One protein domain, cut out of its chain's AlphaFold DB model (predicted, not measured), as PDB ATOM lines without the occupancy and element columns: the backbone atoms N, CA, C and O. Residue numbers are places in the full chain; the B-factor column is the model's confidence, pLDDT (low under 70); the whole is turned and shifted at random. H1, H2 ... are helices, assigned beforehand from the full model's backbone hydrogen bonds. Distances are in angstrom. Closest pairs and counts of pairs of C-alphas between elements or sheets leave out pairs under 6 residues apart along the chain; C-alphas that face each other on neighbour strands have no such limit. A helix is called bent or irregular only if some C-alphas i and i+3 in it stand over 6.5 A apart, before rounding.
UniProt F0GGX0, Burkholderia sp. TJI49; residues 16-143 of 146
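What this domain is: This is residues 16 to 143 of the 146 residues of a protein of Burkholderia sp. TJI49 (UniProt F0GGX0). Two helical hairpins, H1 with H2 and H3b with H4, meet at one end and spread apart like an open wedge, with the arm H3a as a post across the wide end; the two short helices H5 and H6 lie beyond this post. H3b and H4 run closely side by side, while H1 and H2 meet only near their turn, and residues 16 to 30, of which 17 to 30 belong to H1, stick out. The printed part has 128 residues, with six named helices in the order H1 to H6 and no named strand; the class is all helix. It is only just compact, close to loose, with a radius of gyration of the C-alphas of 16.4 A and spans of 45 by 32 by 28 A.

Where its parts are: H1, residues 17 to 45, begins at C-alpha 17 (166.761, 224.872, 227.778) and is 42.5 A long. H2 is residues 49 to 64, 22.0 A. H3, residues 69 to 97, was assigned as one helix by its hydrogen bonds but is bent, with C-alphas 79 and 82 8.6 A apart; its arms are H3a, residues 69 to 79, and H3b, residues 82 to 97, 23.1 A, which begins at C-alpha 82 (159.327, 212.448, 257.757). H4 is residues 103 to 121, 26.6 A. H5 is residues 126 to 129, and H6, residues 134 to 141, ends at C-alpha 141 (158.762, 226.079, 247.360).

How they stand to each other: H1 and H2 form a hairpin at a shallow tilt of 28 degrees, and touch with residues 40 to 43 and 49 to 52 alone; the closest C-alphas, of Ala 43 and Asp 49, are 4.8 A apart. H1 touches H3b, closest at the C-alphas of Ala 42 and Val 95, 5.2 A, and H4, closest at those of Leu 35 and Met 104, 6.1 A. H3b and H4 are a hairpin at a shallow tilt of 15 degrees, with the C-alphas of Ala 85 and Ala 109 4.0 A apart. H3a stands about perpendicular to H3b, at 80 degrees, and touches H6, closest at the C-alphas of Gly 71 and Trp 134, 5.6 A. H5 touches no helix. In H2, H3b, H4 and H6 every O i to N i+4 pair is within hydrogen-bond range; in H1 24 of 25 and in H3a 6 of 7 are, and H5 is too short for such a pair.

The domain as a whole: The two C-alphas farthest apart, of Gly 47 and Gly 143, are 46.8 A apart. The printed part has no cut, and its five links between helices are tight. The mean pLDDT of the printed part is 96.8, and no printed residue is under 70.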
ATOM      1  N   GLY A  16     169.924 227.596 226.527       95.19
ATOM      2  CA  GLY A  16     170.153 226.766 227.712       95.19
ATOM      3  C   GLY A  16     169.078 225.716 228.009       95.19
ATOM      4  O   GLY A  16     169.397 224.733 228.672       95.19
ATOM      5  N   VAL A  17     167.851 225.830 227.475       96.44
ATOM      6  CA  VAL A  17     166.761 224.872 227.778       96.44
ATOM      7  C   VAL A  17     167.111 223.440 227.367       96.44
ATOM      8  O   VAL A  17     166.907 222.513 228.148       96.44
ATOM      9  N   ALA A  18     167.694 223.245 226.180       95.56
ATOM     10  CA  ALA A  18     168.110 221.920 225.714       95.56
ATOM     11  C   ALA A  18     169.159 221.279 226.644       95.56
ATOM     12  O   ALA A  18     169.044 220.110 227.020       95.56
ATOM     13  N   SER A  19     170.159 222.062 227.060       96.88
ATOM     14  CA  SER A  19     171.208 221.610 227.978       96.88
ATOM     15  C   SER A  19     170.644 221.318 229.368       96.88
ATOM     16  O   SER A  19     170.934 220.265 229.926       96.88
ATOM     17  N   ALA A  20     169.790 222.194 229.904       96.62
ATOM     18  CA  ALA A  20     169.140 221.991 231.195       96.62
ATOM     19  C   ALA A  20     168.290 220.712 231.201       96.62
ATOM     20  O   ALA A  20     168.435 219.893 232.103       96.62
ATOM     21  N   ALA A  21     167.490 220.471 230.154       96.19
ATOM     22  CA  ALA A  21     166.695 219.249 230.025       96.19
ATOM     23  C   ALA A  21     167.570 217.980 230.058       96.19
ATOM     24  O   ALA A  21     167.265 217.027 230.779       96.19
ATOM     25  N   LYS A  22     168.702 217.980 229.340       95.94
ATOM     26  CA  LYS A  22     169.684 216.881 229.372       95.94
ATOM     27  C   LYS A  22     170.253 216.659 230.778       95.94
ATOM     28  O   LYS A  22     170.405 215.511 231.210       95.94
ATOM     29  N   MET A  23     170.601 217.740 231.472       97.81
ATOM     30  CA  MET A  23     171.188 217.665 232.809       97.81
ATOM     31  C   MET A  23     170.167 217.169 233.837       97.81
ATOM     32  O   MET A  23     170.467 216.222 234.559       97.81
ATOM     33  N   CYS A  24     168.938 217.690 233.830       96.88
ATOM     34  CA  CYS A  24     167.858 217.213 234.699       96.88
ATOM     35  C   CYS A  24     167.549 215.728 234.460       96.88
ATOM     36  O   CYS A  24     167.442 214.961 235.413       96.88
ATOM     37  N   ARG A  25     167.504 215.273 233.197       97.44
ATOM     38  CA  ARG A  25     167.347 213.840 232.888       97.44
ATOM     39  C   ARG A  25     168.484 212.999 233.471       97.44
ATOM     40  O   ARG A  25     168.250 211.874 233.907       97.44
ATOM     41  N   SER A  26     169.709 213.524 233.484       98.19
ATOM     42  CA  SER A  26     170.861 212.802 234.032       98.19
ATOM     43  C   SER A  26     170.742 212.550 235.532       98.19
ATOM     44  O   SER A  26     171.242 211.520 235.968       98.19
ATOM     45  N   VAL A  27     170.061 213.421 236.289       97.88
ATOM     46  CA  VAL A  27     169.785 213.196 237.719       97.88
ATOM     47  C   VAL A  27     169.018 211.891 237.915       97.88
ATOM     48  O   VAL A  27     169.429 211.061 238.715       97.88
ATOM     49  N   MET A  28     167.960 211.666 237.130       96.81
ATOM     50  CA  MET A  28     167.156 210.443 237.231       96.81
ATOM     51  C   MET A  28     167.943 209.201 236.815       96.81
ATOM     52  O   MET A  28     167.987 208.229 237.560       96.81
ATOM     53  N   ILE A  29     168.578 209.230 235.638       97.31
ATOM     54  CA  ILE A  29     169.259 208.043 235.099       97.31
ATOM     55  C   ILE A  29     170.440 207.638 235.985       97.31
ATOM     56  O   ILE A  29     170.510 206.495 236.421       97.31
ATOM     57  N   LYS A  30     171.317 208.588 236.329       98.38
ATOM     58  CA  LYS A  30     172.482 208.305 237.178       98.38
ATOM     59  C   LYS A  30     172.091 208.049 238.631       98.38
ATOM     60  O   LYS A  30     172.751 207.273 239.308       98.38
ATOM     61  N   GLY A  31     171.013 208.672 239.109       98.19
ATOM     62  CA  GLY A  31     170.462 208.392 240.431       98.19
ATOM     63  C   GLY A  31     169.976 206.948 240.551       98.19
ATOM     64  O   GLY A  31     170.307 206.282 241.524       98.19
ATOM     65  N   ILE A  32     169.259 206.435 239.542       97.62
ATOM     66  CA  ILE A  32     168.840 205.026 239.494       97.62
ATOM     67  C   ILE A  32     170.053 204.088 239.398       97.62
ATOM     68  O   ILE A  32     170.084 203.080 240.100       97.62
ATOM     69  N   GLU A  33     171.060 204.411 238.580       98.50
ATOM     70  CA  GLU A  33     172.317 203.646 238.519       98.50
ATOM     71  C   GLU A  33     172.987 203.557 239.902       98.50
ATOM     72  O   GLU A  33     173.291 202.460 240.366       98.50
ATOM     73  N   ALA A  34     173.144 204.689 240.599       98.62
ATOM     74  CA  ALA A  34     173.751 204.742 241.931       98.62
ATOM     75  C   ALA A  34     172.937 203.964 242.978       98.62
ATOM     76  O   ALA A  34     173.497 203.156 243.719       98.62
ATOM     77  N   LEU A  35     171.610 204.143 242.994       98.38
ATOM     78  CA  LEU A  35     170.703 203.379 243.859       98.38
ATOM     79  C   LEU A  35     170.817 201.871 243.610       98.38
ATOM     80  O   LEU A  35     170.795 201.090 244.554       98.38
ATOM     81  N   THR A  36     170.957 201.459 242.348       97.81
ATOM     82  CA  THR A  36     171.075 200.043 241.971       97.81
ATOM     83  C   THR A  36     172.383 199.440 242.477       97.81
ATOM     84  O   THR A  36     172.374 198.320 242.983       97.81
ATOM     85  N   VAL A  37     173.496 200.176 242.377       98.12
ATOM     86  CA  VAL A  37     174.804 199.731 242.887       98.12
ATOM     87  C   VAL A  37     174.756 199.505 244.397       98.12
ATOM     88  O   VAL A  37     175.144 198.433 244.855       98.12
ATOM     89  N   GLU A  38     174.244 200.468 245.165       98.56
ATOM     90  CA  GLU A  38     174.142 200.343 246.625       98.56
ATOM     91  C   GLU A  38     173.175 199.223 247.032       98.56
ATOM     92  O   GLU A  38     173.524 198.352 247.829       98.56
ATOM     93  N   CYS A  39     171.983 199.199 246.428       98.19
ATOM     94  CA  CYS A  39     170.943 198.219 246.727       98.19
ATOM     95  C   CYS A  39     171.416 196.785 246.470       98.19
ATOM     96  O   CYS A  39     171.283 195.927 247.342       98.19
ATOM     97  N   LEU A  40     171.990 196.514 245.293       97.88
ATOM     98  CA  LEU A  40     172.463 195.171 244.961       97.88
ATOM     99  C   LEU A  40     173.757 194.821 245.697       97.88
ATOM    100  O   LEU A  40     173.947 193.653 246.027       97.88
ATOM    101  N   GLY A  41     174.613 195.800 246.005       97.38
ATOM    102  CA  GLY A  41     175.773 195.598 246.873       97.38
ATOM    103  C   GLY A  41     175.359 195.055 248.241       97.38
ATOM    104  O   GLY A  41     175.826 193.990 248.646       97.38
ATOM    105  N   ALA A  42     174.409 195.726 248.899       97.94
ATOM    106  CA  ALA A  42     173.871 195.286 250.182       97.94
ATOM    107  C   ALA A  42     173.115 193.955 250.057       97.94
ATOM    108  O   ALA A  42     173.377 193.017 250.805       97.94
ATOM    109  N   ALA A  43     172.226 193.812 249.066       98.25
ATOM    110  CA  ALA A  43     171.452 192.584 248.874       98.25
ATOM    111  C   ALA A  43     172.346 191.351 248.669       98.25
ATOM    112  O   ALA A  43     172.041 190.277 249.188       98.25
ATOM    113  N   ARG A  44     173.467 191.497 247.950       97.69
ATOM    114  CA  ARG A  44     174.441 190.414 247.765       97.69
ATOM    115  C   ARG A  44     175.144 190.023 249.058       97.69
ATOM    116  O   ARG A  44     175.365 188.831 249.249       97.69
ATOM    117  N   ALA A  45     175.453 190.974 249.943       97.31
ATOM    118  CA  ALA A  45     176.035 190.672 251.252       97.31
ATOM    119  C   ALA A  45     175.116 189.779 252.107       97.31
ATOM    120  O   ALA A  45     175.599 188.941 252.866       97.31
ATOM    121  N   TYR A  46     173.800 189.889 251.908       97.75
ATOM    122  CA  TYR A  46     172.785 189.052 252.556       97.75
ATOM    123  C   TYR A  46     172.346 187.824 251.738       97.75
ATOM    124  O   TYR A  46     171.473 187.081 252.180       97.75
ATOM    125  N   GLY A  47     172.894 187.600 250.536       98.00
ATOM    126  CA  GLY A  47     172.437 186.529 249.638       98.00
ATOM    127  C   GLY A  47     170.980 186.679 249.164       98.00
ATOM    128  O   GLY A  47     170.337 185.688 248.821       98.00
ATOM    129  N   ALA A  48     170.445 187.903 249.170       98.12
ATOM    130  CA  ALA A  48     169.048 188.226 248.867       98.12
ATOM    131  C   ALA A  48     168.853 188.887 247.487       98.12
ATOM    132  O   ALA A  48     167.755 189.334 247.153       98.12
ATOM    133  N   ASP A  49     169.898 188.960 246.665       97.44
ATOM    134  CA  ASP A  49     169.906 189.663 245.380       97.44
ATOM    135  C   ASP A  49     168.850 189.145 244.395       97.44
ATOM    136  O   ASP A  49     168.168 189.948 243.759       97.44
ATOM    137  N   ALA A  50     168.632 187.829 244.317       97.94
ATOM    138  CA  ALA A  50     167.586 187.261 243.462       97.94
ATOM    139  C   ALA A  50     166.168 187.718 243.867       97.94
ATOM    140  O   ALA A  50     165.352 188.052 243.005       97.94
ATOM    141  N   LEU A  51     165.885 187.776 245.176       98.25
ATOM    142  CA  LEU A  51     164.596 188.235 245.708       98.25
ATOM    143  C   LEU A  51     164.394 189.731 245.445       98.25
ATOM    144  O   LEU A  51     163.327 190.153 244.998       98.25
ATOM    145  N   VAL A  52     165.439 190.526 245.677       98.12
ATOM    146  CA  VAL A  52     165.423 191.973 245.433       98.12
ATOM    147  C   VAL A  52     165.213 192.275 243.949       98.12
ATOM    148  O   VAL A  52     164.361 193.095 243.614       98.12
ATOM    149  N   LEU A  53     165.908 191.577 243.045       98.19
ATOM    150  CA  LEU A  53     165.748 191.759 241.599       98.19
ATOM    151  C   LEU A  53     164.327 191.438 241.118       98.19
ATOM    152  O   LEU A  53     163.782 192.178 240.299       98.19
ATOM    153  N   ALA A  54     163.707 190.375 241.640       98.06
ATOM    154  CA  ALA A  54     162.325 190.032 241.311       98.06
ATOM    155  C   ALA A  54     161.339 191.126 241.763       98.06
ATOM    156  O   ALA A  54     160.479 191.544 240.986       98.06
ATOM    157  N   SER A  55     161.509 191.647 242.981       97.62
ATOM    158  CA  SER A  55     160.686 192.737 243.524       97.62
ATOM    159  C   SER A  55     160.858 194.057 242.752       97.62
ATOM    160  O   SER A  55     159.882 194.737 242.416       97.62
ATOM    161  N   LEU A  56     162.100 194.410 242.397       97.06
ATOM    162  CA  LEU A  56     162.392 195.604 241.598       97.06
ATOM    163  C   LEU A  56     161.780 195.515 240.199       97.06
ATOM    164  O   LEU A  56     161.225 196.501 239.717       97.06
ATOM    165  N   ARG A  57     161.831 194.337 239.565       96.94
ATOM    166  CA  ARG A  57     161.200 194.093 238.261       96.94
ATOM    167  C   ARG A  57     159.702 194.392 238.307       96.94
ATOM    168  O   ARG A  57     159.221 195.161 237.481       96.94
ATOM    169  N   GLU A  58     158.992 193.847 239.293       96.69
ATOM    170  CA  GLU A  58     157.559 194.107 239.466       96.69
ATOM    171  C   GLU A  58     157.276 195.604 239.667       96.69
ATOM    172  O   GLU A  58     156.364 196.170 239.058       96.69
ATOM    173  N   THR A  59     158.089 196.262 240.498       95.31
ATOM    174  CA  THR A  59     157.965 197.696 240.772       95.31
ATOM    175  C   THR A  59     158.143 198.524 239.499       95.31
ATOM    176  O   THR A  59     157.307 199.380 239.211       95.31
ATOM    177  N   PHE A  60     159.184 198.259 238.707       95.62
ATOM    178  CA  PHE A  60     159.451 199.007 237.478       95.62
ATOM    179  C   PHE A  60     158.411 198.752 236.386       95.62
ATOM    180  O   PHE A  60     157.991 199.710 235.737       95.62
ATOM    181  N   ASP A  61     157.940 197.514 236.225       95.94
ATOM    182  CA  ASP A  61     156.883 197.187 235.261       95.94
ATOM    183  C   ASP A  61     155.580 197.938 235.609       95.94
ATOM    184  O   ASP A  61     154.914 198.511 234.738       95.94
ATOM    185  N   ARG A  62     155.256 198.043 236.905       94.50
ATOM    186  CA  ARG A  62     154.123 198.843 237.391       94.50
ATOM    187  C   ARG A  62     154.336 200.341 237.170       94.50
ATOM    188  O   ARG A  62     153.423 201.029 236.722       94.50
ATOM    189  N   SER A  63     155.527 200.860 237.465       94.44
ATOM    190  CA  SER A  63     155.850 202.277 237.260       94.44
ATOM    191  C   SER A  63     155.797 202.683 235.786       94.44
ATOM    192  O   SER A  63     155.360 203.790 235.488       94.44
ATOM    193  N   ALA A  64     156.190 201.800 234.865       93.06
ATOM    194  CA  ALA A  64     156.218 202.080 233.428       93.06
ATOM    195  C   ALA A  64     154.830 202.343 232.819       93.06
ATOM    196  O   ALA A  64     154.724 203.028 231.804       93.06
ATOM    197  N   THR A  65     153.773 201.811 233.434       94.06
ATOM    198  CA  THR A  65     152.385 201.955 232.963       94.06
ATOM    199  C   THR A  65     151.571 202.963 233.781       94.06
ATOM    200  O   THR A  65     150.402 203.201 233.481       94.06
ATOM    201  N   MET A  66     152.174 203.586 234.800       94.75
ATOM    202  CA  MET A  66     151.498 204.535 235.681       94.75
ATOM    203  C   MET A  66     151.260 205.888 234.976       94.75
ATOM    204  O   MET A  66     152.235 206.521 234.568       94.75
ATOM    205  N   PRO A  67     150.004 206.381 234.880       93.81
ATOM    206  CA  PRO A  67     149.687 207.608 234.138       93.81
ATOM    207  C   PRO A  67     150.376 208.880 234.653       93.81
ATOM    208  O   PRO A  67     150.799 209.707 233.851       93.81
ATOM    209  N   ASP A  68     150.509 209.028 235.976       94.94
ATOM    210  CA  ASP A  68     151.189 210.163 236.615       94.94
ATOM    211  C   ASP A  68     152.185 209.682 237.677       94.94
ATOM    212  O   ASP A  68     152.031 209.881 238.885       94.94
ATOM    213  N   LEU A  69     153.227 208.991 237.209       95.44
ATOM    214  CA  LEU A  69     154.328 208.569 238.070       95.44
ATOM    215  C   LEU A  69     154.989 209.749 238.816       95.44
ATOM    216  O   LEU A  69     155.247 209.597 240.010       95.44
ATOM    217  N   PRO A  70     155.259 210.919 238.194       95.56
ATOM    218  CA  PRO A  70     155.846 212.051 238.908       95.56
ATOM    219  C   PRO A  70     154.965 212.557 240.053       95.56
ATOM    220  O   PRO A  70     155.468 212.708 241.168       95.56
ATOM    221  N   GLY A  71     153.663 212.763 239.817       97.19
ATOM    222  CA  GLY A  71     152.734 213.187 240.861       97.19
ATOM    223  C   GLY A  71     152.666 212.183 242.005       97.19
ATOM    224  O   GLY A  71     152.793 212.578 243.161       97.19
ATOM    225  N   TYR A  72     152.594 210.884 241.699       96.50
ATOM    226  CA  TYR A  72     152.640 209.825 242.710       96.50
ATOM    227  C   TYR A  72     153.942 209.830 243.534       96.50
ATOM    228  O   TYR A  72     153.907 209.725 244.759       96.50
ATOM    229  N   LEU A  73     155.109 209.940 242.892       96.88
ATOM    230  CA  LEU A  73     156.393 209.892 243.599       96.88
ATOM    231  C   LEU A  73     156.598 211.115 244.498       96.88
ATOM    232  O   LEU A  73     157.049 210.967 245.636       96.88
ATOM    233  N   VAL A  74     156.260 212.311 244.009       97.94
ATOM    234  CA  VAL A  74     156.414 213.548 244.786       97.94
ATOM    235  C   VAL A  74     155.372 213.618 245.905       97.94
ATOM    236  O   VAL A  74     155.734 213.993 247.020       97.94
ATOM    237  N   SER A  75     154.124 213.190 245.675       97.44
ATOM    238  CA  SER A  75     153.076 213.211 246.710       97.44
ATOM    239  C   SER A  75     153.444 212.351 247.913       97.44
ATOM    240  O   SER A  75     153.281 212.776 249.051       97.44
ATOM    241  N   ARG A  76     154.059 211.185 247.689       97.50
ATOM    242  CA  ARG A  76     154.532 210.303 248.765       97.50
ATOM    243  C   ARG A  76     155.584 210.953 249.656       97.50
ATOM    244  O   ARG A  76     155.642 210.632 250.844       97.50
ATOM    245  N   VAL A  77     156.425 211.823 249.100       98.19
ATOM    246  CA  VAL A  77     157.402 212.591 249.883       98.19
ATOM    247  C   VAL A  77     156.725 213.780 250.559       98.19
ATOM    248  O   VAL A  77     156.973 214.009 251.735       98.19
ATOM    249  N   ALA A  78     155.837 214.487 249.862       97.94
ATOM    250  CA  ALA A  78     155.097 215.616 250.422       97.94
ATOM    251  C   ALA A  78     154.225 215.208 251.626       97.94
ATOM    252  O   ALA A  78     154.211 215.890 252.644       97.94
ATOM    253  N   GLU A  79     153.538 214.071 251.531       97.81
ATOM    254  CA  GLU A  79     152.613 213.579 252.556       97.81
ATOM    255  C   GLU A  79     153.324 212.863 253.709       97.81
ATOM    256  O   GLU A  79     152.917 212.950 254.867       97.81
ATOM    257  N   HIS A  80     154.377 212.099 253.405       98.06
ATOM    258  CA  HIS A  80     154.975 211.166 254.363       98.06
ATOM    259  C   HIS A  80     156.486 211.328 254.528       98.06
ATOM    260  O   HIS A  80     157.126 210.438 255.091       98.06
ATOM    261  N   GLY A  81     157.076 212.430 254.059       97.94
ATOM    262  CA  GLY A  81     158.528 212.615 253.978       97.94
ATOM    263  C   GLY A  81     159.266 212.321 255.280       97.94
ATOM    264  O   GLY A  81     160.244 211.586 255.244       97.94
ATOM    265  N   ARG A  82     158.743 212.761 256.435       98.19
ATOM    266  CA  ARG A  82     159.327 212.448 257.757       98.19
ATOM    267  C   ARG A  82     159.424 210.953 258.032       98.19
ATOM    268  O   ARG A  82     160.484 210.449 258.389       98.19
ATOM    269  N   ARG A  83     158.315 210.233 257.844       98.50
ATOM    270  CA  ARG A  83     158.262 208.782 258.053       98.50
ATOM    271  C   ARG A  83     159.182 208.063 257.071       98.50
ATOM    272  O   ARG A  83     159.948 207.202 257.480       98.50
ATOM    273  N   ARG A  84     159.144 208.439 255.791       98.44
ATOM    274  CA  ARG A  84     160.003 207.830 254.764       98.44
ATOM    275  C   ARG A  84     161.486 208.091 255.032       98.44
ATOM    276  O   ARG A  84     162.302 207.199 254.831       98.44
ATOM    277  N   ALA A  85     161.829 209.270 255.544       98.75
ATOM    278  CA  ALA A  85     163.195 209.595 255.917       98.75
ATOM    279  C   ALA A  85     163.668 208.773 257.122       98.75
ATOM    280  O   ALA A  85     164.839 208.404 257.178       98.75
ATOM    281  N   ALA A  86     162.789 208.477 258.084       98.75
ATOM    282  CA  ALA A  86     163.092 207.547 259.173       98.75
ATOM    283  C   ALA A  86     163.336 206.123 258.638       98.75
ATOM    284  O   ALA A  86     164.387 205.555 258.917       98.75
ATOM    285  N   GLU A  87     162.452 205.610 257.772       98.62
ATOM    286  CA  GLU A  87     162.630 204.312 257.093       98.62
ATOM    287  C   GLU A  87     163.970 204.251 256.334       98.62
ATOM    288  O   GLU A  87     164.712 203.282 256.446       98.62
ATOM    289  N   MET A  88     164.340 205.309 255.603       98.75
ATOM    290  CA  MET A  88     165.609 205.350 254.865       98.75
ATOM    291  C   MET A  88     166.850 205.394 255.769       98.75
ATOM    292  O   MET A  88     167.916 204.956 255.338       98.75
ATOM    293  N   ARG A  89     166.743 205.892 257.008       98.75
ATOM    294  CA  ARG A  89     167.839 205.798 257.990       98.75
ATOM    295  C   ARG A  89     168.017 204.365 258.481       98.75
ATOM    296  O   ARG A  89     169.150 203.915 258.576       98.75
ATOM    297  N   GLU A  90     166.930 203.636 258.720       98.75
ATOM    298  CA  GLU A  90     166.994 202.205 259.059       98.75
ATOM    299  C   GLU A  90     167.571 201.378 257.897       98.75
ATOM    300  O   GLU A  90     168.407 200.496 258.105       98.75
ATOM    301  N   VAL A  91     167.203 201.715 256.653       98.69
ATOM    302  CA  VAL A  91     167.818 201.124 255.451       98.69
ATOM    303  C   VAL A  91     169.316 201.426 255.403       98.69
ATOM    304  O   VAL A  91     170.096 200.527 255.105       98.69
ATOM    305  N   ALA A  92     169.736 202.652 255.725       98.81
ATOM    306  CA  ALA A  92     171.152 203.008 255.754       98.81
ATOM    307  C   ALA A  92     171.943 202.170 256.775       98.81
ATOM    308  O   ALA A  92     173.039 201.713 256.455       98.81
ATOM    309  N   GLU A  93     171.384 201.912 257.962       98.69
ATOM    310  CA  GLU A  93     172.009 201.005 258.935       98.69
ATOM    311  C   GLU A  93     172.100 199.572 258.400       98.69
ATOM    312  O   GLU A  93     173.169 198.972 258.453       98.69
ATOM    313  N   THR A  94     171.036 199.060 257.776       98.44
ATOM    314  CA  THR A  94     171.042 197.722 257.151       98.44
ATOM    315  C   THR A  94     172.107 197.611 256.051       98.44
ATOM    316  O   THR A  94     172.842 196.632 255.963       98.44
ATOM    317  N   VAL A  95     172.229 198.628 255.196       98.56
ATOM    318  CA  VAL A  95     173.246 198.671 254.132       98.56
ATOM    319  C   VAL A  95     174.659 198.655 254.733       98.56
ATOM    320  O   VAL A  95     175.518 197.910 254.254       98.56
ATOM    321  N   ARG A  96     174.874 199.398 255.828       98.50
ATOM    322  CA  ARG A  96     176.145 199.426 256.566       98.50
ATOM    323  C   ARG A  96     176.481 198.091 257.222       98.50
ATOM    324  O   ARG A  96     177.626 197.654 257.143       98.50
ATOM    325  N   GLU A  97     175.508 197.429 257.838       98.06
ATOM    326  CA  GLU A  97     175.667 196.086 258.410       98.06
ATOM    327  C   GLU A  97     176.051 195.049 257.344       98.06
ATOM    328  O   GLU A  97     176.856 194.156 257.608       98.06
ATOM    329  N   GLY A  98     175.553 195.216 256.114       96.44
ATOM    330  CA  GLY A  98     175.969 194.452 254.936       96.44
ATOM    331  C   GLY A  98     177.373 194.793 254.411       96.44
ATOM    332  O   GLY A  98     177.800 194.231 253.404       96.44
ATOM    333  N   GLY A  99     178.107 195.704 255.057       96.94
ATOM    334  CA  GLY A  99     179.467 196.094 254.677       96.94
ATOM    335  C   GLY A  99     179.547 197.071 253.499       96.94
ATOM    336  O   GLY A  99     180.605 197.185 252.880       96.94
ATOM    337  N   VAL A 100     178.454 197.766 253.174       97.88
ATOM    338  CA  VAL A 100     178.388 198.774 252.104       97.88
ATOM    339  C   VAL A 100     178.185 200.158 252.720       97.88
ATOM    340  O   VAL A 100     177.402 200.314 253.649       97.88
ATOM    341  N   GLU A 101     178.869 201.186 252.212       98.12
ATOM    342  CA  GLU A 101     178.635 202.564 252.670       98.12
ATOM    343  C   GLU A 101     177.279 203.081 252.135       98.12
ATOM    344  O   GLU A 101     177.078 203.078 250.917       98.12
ATOM    345  N   PRO A 102     176.341 203.527 252.996       98.44
ATOM    346  CA  PRO A 102     174.983 203.912 252.596       98.44
ATOM    347  C   PRO A 102     174.874 205.357 252.073       98.44
ATOM    348  O   PRO A 102     174.133 206.185 252.617       98.44
ATOM    349  N   GLU A 103     175.600 205.674 251.006       98.44
ATOM    350  CA  GLU A 103     175.645 207.009 250.392       98.44
ATOM    351  C   GLU A 103     174.265 207.489 249.912       98.44
ATOM    352  O   GLU A 103     173.781 208.572 250.277       98.44
ATOM    353  N   MET A 104     173.600 206.668 249.101       98.69
ATOM    354  CA  MET A 104     172.314 206.978 248.491       98.69
ATOM    355  C   MET A 104     171.183 206.874 249.503       98.69
ATOM    356  O   MET A 104     170.323 207.757 249.530       98.69
ATOM    357  N   SER A 105     171.196 205.868 250.377       98.75
ATOM    358  CA  SER A 105     170.174 205.723 251.416       98.75
ATOM    359  C   SER A 105     170.151 206.929 252.358       98.75
ATOM    360  O   SER A 105     169.090 207.521 252.593       98.75
ATOM    361  N   ALA A 106     171.325 207.383 252.807       98.69
ATOM    362  CA  ALA A 106     171.441 208.582 253.627       98.69
ATOM    363  C   ALA A 106     171.042 209.854 252.856       98.69
ATOM    364  O   ALA A 106     170.368 210.730 253.408       98.69
ATOM    365  N   ALA A 107     171.421 209.976 251.578       98.69
ATOM    366  CA  ALA A 107     171.021 211.108 250.742       98.69
ATOM    367  C   ALA A 107     169.499 211.175 250.530       98.69
ATOM    368  O   ALA A 107     168.917 212.258 250.620       98.69
ATOM    369  N   CYS A 108     168.843 210.032 250.315       98.75
ATOM    370  CA  CYS A 108     167.392 209.933 250.207       98.75
ATOM    371  C   CYS A 108     166.695 210.379 251.496       98.75
ATOM    372  O   CYS A 108     165.765 211.181 251.415       98.75
ATOM    373  N   ALA A 109     167.162 209.925 252.666       98.81
ATOM    374  CA  ALA A 109     166.619 210.359 253.954       98.81
ATOM    375  C   ALA A 109     166.717 211.885 254.120       98.81
ATOM    376  O   ALA A 109     165.718 212.550 254.389       98.81
ATOM    377  N   ARG A 110     167.907 212.456 253.875       98.75
ATOM    378  CA  ARG A 110     168.132 213.909 253.961       98.75
ATOM    379  C   ARG A 110     167.227 214.693 253.016       98.75
ATOM    380  O   ARG A 110     166.687 215.719 253.415       98.75
ATOM    381  N   LEU A 111     167.071 214.234 251.772       98.56
ATOM    382  CA  LEU A 111     166.216 214.902 250.793       98.56
ATOM    383  C   LEU A 111     164.751 214.876 251.227       98.56
ATOM    384  O   LEU A 111     164.085 215.903 251.143       98.56
ATOM    385  N   GLN A 112     164.257 213.727 251.690       98.69
ATOM    386  CA  GLN A 112     162.865 213.574 252.107       98.69
ATOM    387  C   GLN A 112     162.534 214.446 253.319       98.69
ATOM    388  O   GLN A 112     161.500 215.105 253.302       98.69
ATOM    389  N   ASP A 113     163.426 214.516 254.312       98.62
ATOM    390  CA  ASP A 113     163.287 215.450 255.432       98.62
ATOM    391  C   ASP A 113     163.328 216.899 254.968       98.62
ATOM    392  O   ASP A 113     162.413 217.666 255.255       98.62
ATOM    393  N   ARG A 114     164.339 217.260 254.173       98.31
ATOM    394  CA  ARG A 114     164.488 218.637 253.707       98.31
ATOM    395  C   ARG A 114     163.295 219.091 252.872       98.31
ATOM    396  O   ARG A 114     162.953 220.267 252.884       98.31
ATOM    397  N   PHE A 115     162.674 218.182 252.130       98.19
ATOM    398  CA  PHE A 115     161.496 218.494 251.336       98.19
ATOM    399  C   PHE A 115     160.314 218.913 252.219       98.19
ATOM    400  O   PHE A 115     159.699 219.944 251.957       98.19
ATOM    401  N   VAL A 116     160.041 218.170 253.295       97.75
ATOM    402  CA  VAL A 116     158.959 218.510 254.234       97.75
ATOM    403  C   VAL A 116     159.322 219.662 255.175       97.75
ATOM    404  O   VAL A 116     158.435 220.425 255.540       97.75
ATOM    405  N   ASP A 117     160.607 219.849 255.508       98.00
ATOM    406  CA  ASP A 117     161.098 221.066 256.175       98.00
ATOM    407  C   ASP A 117     160.734 222.303 255.353       98.00
ATOM    408  O   ASP A 117     160.094 223.220 255.859       98.00
ATOM    409  N   ARG A 118     161.051 222.292 254.051       97.38
ATOM    410  CA  ARG A 118     160.722 223.401 253.147       97.38
ATOM    411  C   ARG A 118     159.218 223.625 253.012       97.38
ATOM    412  O   ARG A 118     158.785 224.762 252.885       97.38
ATOM    413  N   MET A 119     158.406 222.568 253.026       97.50
ATOM    414  CA  MET A 119     156.949 222.734 253.044       97.50
ATOM    415  C   MET A 119     156.489 223.468 254.305       97.50
ATOM    416  O   MET A 119     155.711 224.411 254.193       97.50
ATOM    417  N   ALA A 120     157.012 223.096 255.475       96.50
ATOM    418  CA  ALA A 120     156.694 223.763 256.735       96.50
ATOM    419  C   ALA A 120     157.189 225.220 256.775       96.50
ATOM    420  O   ALA A 120     156.451 226.092 257.212       96.50
ATOM    421  N   GLU A 121     158.393 225.502 256.264       96.56
ATOM    422  CA  GLU A 121     158.951 226.864 256.145       96.56
ATOM    423  C   GLU A 121     158.074 227.805 255.295       96.56
ATOM    424  O   GLU A 121     158.130 229.020 255.462       96.56
ATOM    425  N   HIS A 122     157.274 227.247 254.383       95.69
ATOM    426  CA  HIS A 122     156.360 227.974 253.500       95.69
ATOM    427  C   HIS A 122     154.877 227.823 253.905       95.69
ATOM    428  O   HIS A 122     153.997 228.108 253.087       95.69
ATOM    429  N   ASP A 123     154.596 227.339 255.123       95.75
ATOM    430  CA  ASP A 123     153.244 227.081 255.643       95.75
ATOM    431  C   ASP A 123     152.379 226.219 254.694       95.75
ATOM    432  O   ASP A 123     151.176 226.431 254.518       95.75
ATOM    433  N   ILE A 124     153.000 225.241 254.025       95.44
ATOM    434  CA  ILE A 124     152.333 224.341 253.079       95.44
ATOM    435  C   ILE A 124     151.919 223.052 253.789       95.44
ATOM    436  O   ILE A 124     152.739 222.166 254.028       95.44
ATOM    437  N   ASP A 125     150.620 222.904 254.037       93.31
ATOM    438  CA  ASP A 125     150.017 221.633 254.446       93.31
ATOM    439  C   ASP A 125     149.646 220.795 253.211       93.31
ATOM    440  O   ASP A 125     148.949 221.268 252.309       93.31
ATOM    441  N   TYR A 126     150.079 219.532 253.180       93.75
ATOM    442  CA  TYR A 126     149.747 218.583 252.117       93.75
ATOM    443  C   TYR A 126     148.236 218.432 251.891       93.75
ATOM    444  O   TYR A 126     147.808 218.300 250.744       93.75
ATOM    445  N   GLN A 127     147.413 218.503 252.944       91.88
ATOM    446  CA  GLN A 127     145.954 218.384 252.808       91.88
ATOM    447  C   GLN A 127     145.357 219.513 251.952       91.88
ATOM    448  O   GLN A 127     144.331 219.330 251.300       91.88
ATOM    449  N   THR A 128     146.036 220.662 251.887       91.38
ATOM    450  CA  THR A 128     145.631 221.812 251.060       91.38
ATOM    451  C   THR A 128     146.054 221.690 249.596       91.38
ATOM    452  O   THR A 128     145.681 222.528 248.778       91.38
ATOM    453  N   LEU A 129     146.825 220.656 249.245       90.69
ATOM    454  CA  LEU A 129     147.350 220.436 247.899       90.69
ATOM    455  C   LEU A 129     146.465 219.512 247.057       90.69
ATOM    456  O   LEU A 129     146.955 218.984 246.072       90.69
ATOM    457  N   GLN A 130     145.203 219.265 247.420       88.62
ATOM    458  CA  GLN A 130     144.329 218.363 246.658       88.62
ATOM    459  C   GLN A 130     143.461 219.120 245.630       88.62
ATOM    460  O   GLN A 130     142.814 220.101 246.003       88.62
ATOM    461  N   PRO A 131     143.374 218.661 244.360       91.50
ATOM    462  CA  PRO A 131     144.114 217.539 243.766       91.50
ATOM    463  C   PRO A 131     145.614 217.845 243.601       91.50
ATOM    464  O   PRO A 131     145.984 218.965 243.252       91.50
ATOM    465  N   PHE A 132     146.467 216.840 243.833       95.38
ATOM    466  CA  PHE A 132     147.922 217.021 243.890       95.38
ATOM    467  C   PHE A 132     148.551 217.456 242.558       95.38
ATOM    468  O   PHE A 132     148.506 216.724 241.573       95.38
ATOM    469  N   ASP A 133     149.204 218.624 242.566       95.06
ATOM    470  CA  ASP A 133     150.023 219.157 241.468       95.06
ATOM    471  C   ASP A 133     151.462 219.379 241.958       95.06
ATOM    472  O   ASP A 133     151.780 220.355 242.649       95.06
ATOM    473  N   TRP A 134     152.358 218.465 241.576       96.06
ATOM    474  CA  TRP A 134     153.768 218.537 241.955       96.06
ATOM    475  C   TRP A 134     154.464 219.787 241.399       96.06
ATOM    476  O   TRP A 134     155.368 220.313 242.045       96.06
ATOM    477  N   ALA A 135     154.065 220.279 240.222       95.50
ATOM    478  CA  ALA A 135     154.692 221.441 239.606       95.50
ATOM    479  C   ALA A 135     154.320 222.710 240.376       95.50
ATOM    480  O   ALA A 135     155.189 223.532 240.655       95.50
ATOM    481  N   ASN A 136     153.048 222.849 240.776       94.69
ATOM    482  CA  ASN A 136     152.620 223.955 241.637       94.69
ATOM    483  C   ASN A 136     153.348 223.937 242.987       94.69
ATOM    484  O   ASN A 136     153.822 224.981 243.434       94.69
ATOM    485  N   LEU A 137     153.479 222.760 243.606       96.06
ATOM    486  CA  LEU A 137     154.217 222.617 244.857       96.06
ATOM    487  C   LEU A 137     155.671 223.085 244.706       96.06
ATOM    488  O   LEU A 137     156.132 223.904 245.499       96.06
ATOM    489  N   LEU A 138     156.389 222.613 243.682       95.56
ATOM    490  CA  LEU A 138     157.782 223.015 243.464       95.56
ATOM    491  C   LEU A 138     157.922 224.513 243.171       95.56
ATOM    492  O   LEU A 138     158.835 225.141 243.702       95.56
ATOM    493  N   ASP A 139     157.015 225.100 242.389       94.88
ATOM    494  CA  ASP A 139     157.028 226.542 242.119       94.88
ATOM    495  C   ASP A 139     156.839 227.359 243.406       94.88
ATOM    496  O   ASP A 139     157.575 228.320 243.638       94.88
ATOM    497  N   ARG A 140     155.911 226.942 244.284       93.38
ATOM    498  CA  ARG A 140     155.691 227.573 245.597       93.38
ATOM    499  C   ARG A 140     156.926 227.482 246.492       93.38
ATOM    500  O   ARG A 140     157.303 228.482 247.098       93.38
ATOM    501  N   LEU A 141     157.560 226.310 246.551       94.12
ATOM    502  CA  LEU A 141     158.762 226.079 247.360       94.12
ATOM    503  C   LEU A 141     159.987 226.845 246.840       94.12
ATOM    504  O   LEU A 141     160.876 227.185 247.618       94.12
ATOM    505  N   ASP A 142     160.073 227.084 245.532       91.00
ATOM    506  CA  ASP A 142     161.174 227.826 244.909       91.00
ATOM    507  C   ASP A 142     160.885 229.337 244.797       91.00
ATOM    508  O   ASP A 142     161.710 230.080 244.265       91.00
ATOM    509  N   GLY A 143     159.717 229.804 245.256       84.94
ATOM    510  CA  GLY A 143     159.293 231.200 245.124       84.94
ATOM    511  C   GLY A 143     159.106 231.656 243.672       84.94
ATOM    512  O   GLY A 143     159.175 232.851 243.382       84.94
TER     513      GLY A 143